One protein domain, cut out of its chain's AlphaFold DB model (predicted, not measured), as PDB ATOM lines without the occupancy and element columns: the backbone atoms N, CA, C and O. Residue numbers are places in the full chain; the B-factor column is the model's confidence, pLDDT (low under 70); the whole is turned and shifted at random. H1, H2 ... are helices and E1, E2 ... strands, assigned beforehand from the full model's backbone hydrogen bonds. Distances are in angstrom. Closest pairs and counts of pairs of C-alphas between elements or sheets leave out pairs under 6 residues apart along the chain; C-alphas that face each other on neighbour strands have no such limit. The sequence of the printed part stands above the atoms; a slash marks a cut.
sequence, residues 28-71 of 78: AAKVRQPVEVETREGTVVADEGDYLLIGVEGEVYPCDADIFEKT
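AT A GLANCE: This is residues 28 to 71 of the 78 residues of the protein "Periplasmic protein involved in polysaccharide export" of Haloferax larsenii JCM 13917 (UniProt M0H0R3). A small sandwich, two sheets face to face, pairs the three-stranded sheet E1, E4, E5 with the hairpin E2 and E3, the strands of the one at 39 degrees to those of the other. The short helix H1, after E5, stands up from the larger sheet over E4. The printed part has 44 residues, in the order E1 E2 E3 E4 E5 H1, class mixed, helices and strands; both sheets are antiparallel, the larger in the order E1, E4, E5. It is compact and rounded, with a radius of gyration of the C-alphas of 9.9 A and spans of 23 by 21 by 14 A.

HOW THE PARTS SIT: Begin at E1, residues 28 to 30, an edge strand antiparallel to E4, residues 51 to 54; look for N 29 and O 52, 2.9 A apart and within hydrogen-bond range. In the other sheet, E2, residues 35 to 39, and E3, residues 42 to 46, form a hairpin at 148 degrees, with N 37 and O 44 at 2.8 A. E4 also forms a hairpin with E5, residues 60 to 63, where N 63 and O 51 are 2.8 A apart. Between the sheets, the closest C-alphas of E3 and E5 are those of Ala 46 and Pro 62, 5.4 A apart. H1, residues 65 to 71, is on the sheet E1, E4, E5 at a height over the sheet of 9.3 A, and has every O i to N i+4 pair within hydrogen-bond range. E2 and H1 are apart.

IN THESE COORDINATES: Find C-alpha 28 at (157.525, 332.323, 283.497), where E1 begins. E2 runs 12.2 A and E3 12.8 A from first to last C-alpha; H1 runs 10.0 A to C-alpha 71 at (168.153, 327.386, 287.415).

THE WHOLE: The C-alphas farthest apart, of Gly 42 and Lys 70, are 25.5 A apart. The printed part has no cut, its links are tight, and no printed residue is under 70 in pLDDT.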
ATOM      1  N   ALA A  28     156.642 331.176 283.614       96.88
ATOM      2  CA  ALA A  28     157.525 332.323 283.497       96.88
ATOM      3  C   ALA A  28     157.370 332.982 282.124       96.88
ATOM      4  O   ALA A  28     157.108 332.300 281.127       96.88
ATOM      5  N   ALA A  29     157.553 334.298 282.071       97.25
ATOM      6  CA  ALA A  29     157.540 335.077 280.840       97.25
ATOM      7  C   ALA A  29     158.741 336.026 280.799       97.25
ATOM      8  O   ALA A  29     158.992 336.729 281.772       97.25
ATOM      9  N   LYS A  30     159.454 336.065 279.666       98.00
ATOM     10  CA  LYS A  30     160.553 337.015 279.454       98.00
ATOM     11  C   LYS A  30     159.990 338.416 279.207       98.00
ATOM     12  O   LYS A  30     159.127 338.598 278.342       98.00
ATOM     13  N   VAL A  31     160.478 339.381 279.967       97.81
ATOM     14  CA  VAL A  31     160.105 340.791 279.932       97.81
ATOM     15  C   VAL A  31     160.714 341.442 278.693       97.81
ATOM     16  O   VAL A  31     161.868 341.202 278.351       97.81
ATOM     17  N   ARG A  32     159.917 342.251 277.987       97.69
ATOM     18  CA  ARG A  32     160.332 342.930 276.740       97.69
ATOM     19  C   ARG A  32     160.565 344.431 276.890       97.69
ATOM     20  O   ARG A  32     160.948 345.080 275.931       97.69
ATOM     21  N   GLN A  33     160.219 344.977 278.041       97.00
ATOM     22  CA  GLN A  33     160.343 346.383 278.406       97.00
ATOM     23  C   GLN A  33     160.134 346.464 279.919       97.00
ATOM     24  O   GLN A  33     159.370 345.635 280.418       97.00
ATOM     25  N   PRO A  34     160.762 347.409 280.636       97.12
ATOM     26  CA  PRO A  34     160.703 347.442 282.092       97.12
ATOM     27  C   PRO A  34     159.274 347.426 282.655       97.12
ATOM     28  O   PRO A  34     158.389 348.114 282.137       97.12
ATOM     29  N   VAL A  35     159.047 346.638 283.710       96.44
ATOM     30  CA  VAL A  35     157.741 346.482 284.376       96.44
ATOM     31  C   VAL A  35     157.900 346.638 285.883       96.44
ATOM     32  O   VAL A  35     158.735 345.978 286.490       96.44
ATOM     33  N   GLU A  36     157.053 347.460 286.501       96.94
ATOM     34  CA  GLU A  36     156.902 347.497 287.957       96.94
ATOM     35  C   GLU A  36     156.023 346.336 288.433       96.94
ATOM     36  O   GLU A  36     154.924 346.108 287.924       96.94
ATOM     37  N   VAL A  37     156.517 345.599 289.423       94.62
ATOM     38  CA  VAL A  37     155.879 344.420 290.003       94.62
ATOM     39  C   VAL A  37     155.662 344.675 291.485       94.62
ATOM     40  O   VAL A  37     156.616 344.892 292.231       94.62
ATOM     41  N   GLU A  38     154.411 344.618 291.932       93.50
ATOM     42  CA  GLU A  38     154.090 344.632 293.360       93.50
ATOM     43  C   GLU A  38     154.341 343.242 293.959       93.50
ATOM     44  O   GLU A  38     153.613 342.287 293.682       93.50
ATOM     45  N   THR A  39     155.388 343.125 294.776       89.25
ATOM     46  CA  THR A  39     155.720 341.901 295.522       89.25
ATOM     47  C   THR A  39     155.286 342.018 296.986       89.25
ATOM     48  O   THR A  39     154.841 343.077 297.436       89.25
ATOM     49  N   ARG A  40     155.429 340.939 297.769       87.38
ATOM     50  CA  ARG A  40     155.123 340.966 299.214       87.38
ATOM     51  C   ARG A  40     156.107 341.856 299.983       87.38
ATOM     52  O   ARG A  40     155.774 342.361 301.052       87.38
ATOM     53  N   GLU A  41     157.298 342.052 299.432       87.94
ATOM     54  CA  GLU A  41     158.398 342.833 299.987       87.94
ATOM     55  C   GLU A  41     158.402 344.297 299.501       87.94
ATOM     56  O   GLU A  41     159.204 345.100 299.979       87.94
ATOM     57  N   GLY A  42     157.495 344.656 298.585       91.69
ATOM     58  CA  GLY A  42     157.363 345.990 297.997       91.69
ATOM     59  C   GLY A  42     157.411 345.982 296.469       91.69
ATOM     60  O   GLY A  42     157.455 344.932 295.827       91.69
ATOM     61  N   THR A  43     157.381 347.166 295.864       95.19
ATOM     62  CA  THR A  43     157.465 347.302 294.406       95.19
ATOM     63  C   THR A  43     158.898 347.096 293.929       95.19
ATOM     64  O   THR A  43     159.824 347.732 294.432       95.19
ATOM     65  N   VAL A  44     159.073 346.229 292.935       95.12
ATOM     66  CA  VAL A  44     160.358 345.937 292.291       95.12
ATOM     67  C   VAL A  44     160.211 346.133 290.784       95.12
ATOM     68  O   VAL A  44     159.166 345.813 290.221       95.12
ATOM     69  N   VAL A  45     161.242 346.652 290.121       96.19
ATOM     70  CA  VAL A  45     161.280 346.766 288.656       96.19
ATOM     71  C   VAL A  45     161.934 345.516 288.076       96.19
ATOM     72  O   VAL A  45     163.010 345.124 288.518       96.19
ATOM     73  N   ALA A  46     161.274 344.895 287.103       97.06
ATOM     74  CA  ALA A  46     161.860 343.903 286.211       97.06
ATOM     75  C   ALA A  46     162.370 344.626 284.963       97.06
ATOM     76  O   ALA A  46     161.579 345.327 284.325       97.06
ATOM     77  N   ASP A  47     163.638 344.460 284.604       98.06
ATOM     78  CA  ASP A  47     164.206 345.108 283.426       98.06
ATOM     79  C   ASP A  47     163.899 344.319 282.139       98.06
ATOM     80  O   ASP A  47     163.398 343.190 282.147       98.06
ATOM     81  N   GLU A  48     164.160 344.930 280.981       98.06
ATOM     82  CA  GLU A  48     164.077 344.211 279.708       98.06
ATOM     83  C   GLU A  48     165.067 343.035 279.693       98.06
ATOM     84  O   GLU A  48     166.262 343.210 279.910       98.06
ATOM     85  N   GLY A  49     164.571 341.837 279.378       97.81
ATOM     86  CA  GLY A  49     165.367 340.611 279.361       97.81
ATOM     87  C   GLY A  49     165.193 339.737 280.600       97.81
ATOM     88  O   GLY A  49     165.395 338.528 280.481       97.81
ATOM     89  N   ASP A  50     164.733 340.288 281.721       98.12
ATOM     90  CA  ASP A  50     164.409 339.513 282.921       98.12
ATOM     91  C   ASP A  50     163.188 338.615 282.711       98.12
ATOM     92  O   ASP A  50     162.492 338.679 281.693       98.12
ATOM     93  N   TYR A  51     162.898 337.762 283.689       98.12
ATOM     94  CA  TYR A  51     161.709 336.921 283.696       98.12
ATOM     95  C   TYR A  51     160.750 337.322 284.818       98.12
ATOM     96  O   TYR A  51     161.155 337.533 285.955       98.12
ATOM     97  N   LEU A  52     159.452 337.355 284.515       97.44
ATOM     98  CA  LEU A  52     158.386 337.368 285.517       97.44
ATOM     99  C   LEU A  52     157.949 335.936 285.786       97.44
ATOM    100  O   LEU A  52     157.526 335.239 284.860       97.44
ATOM    101  N   LEU A  53     158.055 335.501 287.038       96.19
ATOM    102  CA  LEU A  53     157.710 334.155 287.481       96.19
ATOM    103  C   LEU A  53     156.376 334.192 288.221       96.19
ATOM    104  O   LEU A  53     156.112 335.125 288.973       96.19
ATOM    105  N   ILE A  54     155.564 333.153 288.029       95.31
ATOM    106  CA  ILE A  54     154.358 332.901 288.822       95.31
ATOM    107  C   ILE A  54     154.653 331.715 289.733       95.31
ATOM    108  O   ILE A  54     154.842 330.587 289.267       95.31
ATOM    109  N   GLY A  55     154.726 331.988 291.030       91.06
ATOM    110  CA  GLY A  55     154.948 330.982 292.051       91.06
ATOM    111  C   GLY A  55     153.708 330.136 292.352       91.06
ATOM    112  O   GLY A  55     152.711 330.152 291.627       91.06
ATOM    113  N   VAL A  56     153.789 329.319 293.400       89.50
ATOM    114  CA  VAL A  56     152.816 328.234 293.636       89.50
ATOM    115  C   VAL A  56     151.482 328.760 294.156       89.50
ATOM    116  O   VAL A  56     150.440 328.177 293.864       89.50
ATOM    117  N   GLU A  57     151.505 329.860 294.902       90.94
ATOM    118  CA  GLU A  57     150.322 330.524 295.447       90.94
ATOM    119  C   GLU A  57     149.845 331.681 294.551       90.94
ATOM    120  O   GLU A  57     148.967 332.447 294.944       90.94
ATOM    121  N   GLY A  58     150.402 331.807 293.341       89.81
ATOM    122  CA  GLY A  58     150.101 332.892 292.408       89.81
ATOM    123  C   GLY A  58     150.902 334.173 292.655       89.81
ATOM    124  O   GLY A  58     150.614 335.192 292.033       89.81
ATOM    125  N   GLU A  59     151.901 334.136 293.538       93.25
ATOM    126  CA  GLU A  59     152.843 335.231 293.736       93.25
ATOM    127  C   GLU A  59     153.612 335.534 292.447       93.25
ATOM    128  O   GLU A  59     154.064 334.621 291.755       93.25
ATOM    129  N   VAL A  60     153.765 336.821 292.134       94.00
ATOM    130  CA  VAL A  60     154.526 337.279 290.970       94.00
ATOM    131  C   VAL A  60     155.801 337.947 291.450       94.00
ATOM    132  O   VAL A  60     155.758 338.789 292.344       94.00
ATOM    133  N   TYR A  61     156.933 337.571 290.864       94.62
ATOM    134  CA  TYR A  61     158.221 338.178 291.181       94.62
ATOM    135  C   TYR A  61     159.141 338.222 289.955       94.62
ATOM    136  O   TYR A  61     159.076 337.326 289.102       94.62
ATOM    137  N   PRO A  62     159.988 339.261 289.848       96.75
ATOM    138  CA  PRO A  62     161.032 339.316 288.842       96.75
ATOM    139  C   PRO A  62     162.176 338.353 289.172       96.75
ATOM    140  O   PRO A  62     162.462 338.061 290.335       96.75
ATOM    141  N   CYS A  63     162.850 337.871 288.136       96.69
ATOM    142  CA  CYS A  63     164.055 337.067 288.228       96.69
ATOM    143  C   CYS A  63     165.019 337.489 287.124       96.69
ATOM    144  O   CYS A  63     164.645 337.506 285.949       96.69
ATOM    145  N   ASP A  64     166.248 337.792 287.527       97.25
ATOM    146  CA  ASP A  64     167.355 338.082 286.623       97.25
ATOM    147  C   ASP A  64     167.529 336.965 285.581       97.25
ATOM    148  O   ASP A  64     167.422 335.771 285.892       97.25
ATOM    149  N   ALA A  65     167.788 337.363 284.337       97.75
ATOM    150  CA  ALA A  65     167.890 336.443 283.209       97.75
ATOM    151  C   ALA A  65     168.977 335.371 283.390       97.75
ATOM    152  O   ALA A  65     168.718 334.192 283.130       97.75
ATOM    153  N   ASP A  66     170.163 335.750 283.878       97.62
ATOM    154  CA  ASP A  66     171.285 334.827 284.067       97.62
ATOM    155  C   ASP A  66     170.978 333.813 285.172       97.62
ATOM    156  O   ASP A  66     171.375 332.647 285.080       97.62
ATOM    157  N   ILE A  67     170.278 334.238 286.226       96.81
ATOM    158  CA  ILE A  67     169.822 333.342 287.295       96.81
ATOM    159  C   ILE A  67     168.755 332.386 286.762       96.81
ATOM    160  O   ILE A  67     168.844 331.176 286.998       96.81
ATOM    161  N   PHE A  68     167.758 332.900 286.039       97.00
ATOM    162  CA  PHE A  68     166.656 332.092 285.529       97.00
ATOM    163  C   PHE A  68     167.161 330.990 284.591       97.00
ATOM    164  O   PHE A  68     166.868 329.813 284.795       97.00
ATOM    165  N   GLU A  69     167.990 331.352 283.613       96.69
ATOM    166  CA  GLU A  69     168.488 330.430 282.587       96.69
ATOM    167  C   GLU A  69     169.454 329.371 283.153       96.69
ATOM    168  O   GLU A  69     169.594 328.295 282.573       96.69
ATOM    169  N   LYS A  70     170.075 329.620 284.317       96.62
ATOM    170  CA  LYS A  70     170.904 328.629 285.036       96.62
ATOM    171  C   LYS A  70     170.108 327.694 285.945       96.62
ATOM    172  O   LYS A  70     170.635 326.656 286.341       96.62
ATOM    173  N   THR A  71     168.897 328.077 286.347       94.19
ATOM    174  CA  THR A  71     168.153 327.386 287.415       94.19
ATOM    175  C   THR A  71     166.819 326.787 286.973       94.19
ATOM    176  O   THR A  71     166.251 325.985 287.721       94.19
TER     177      THR A  71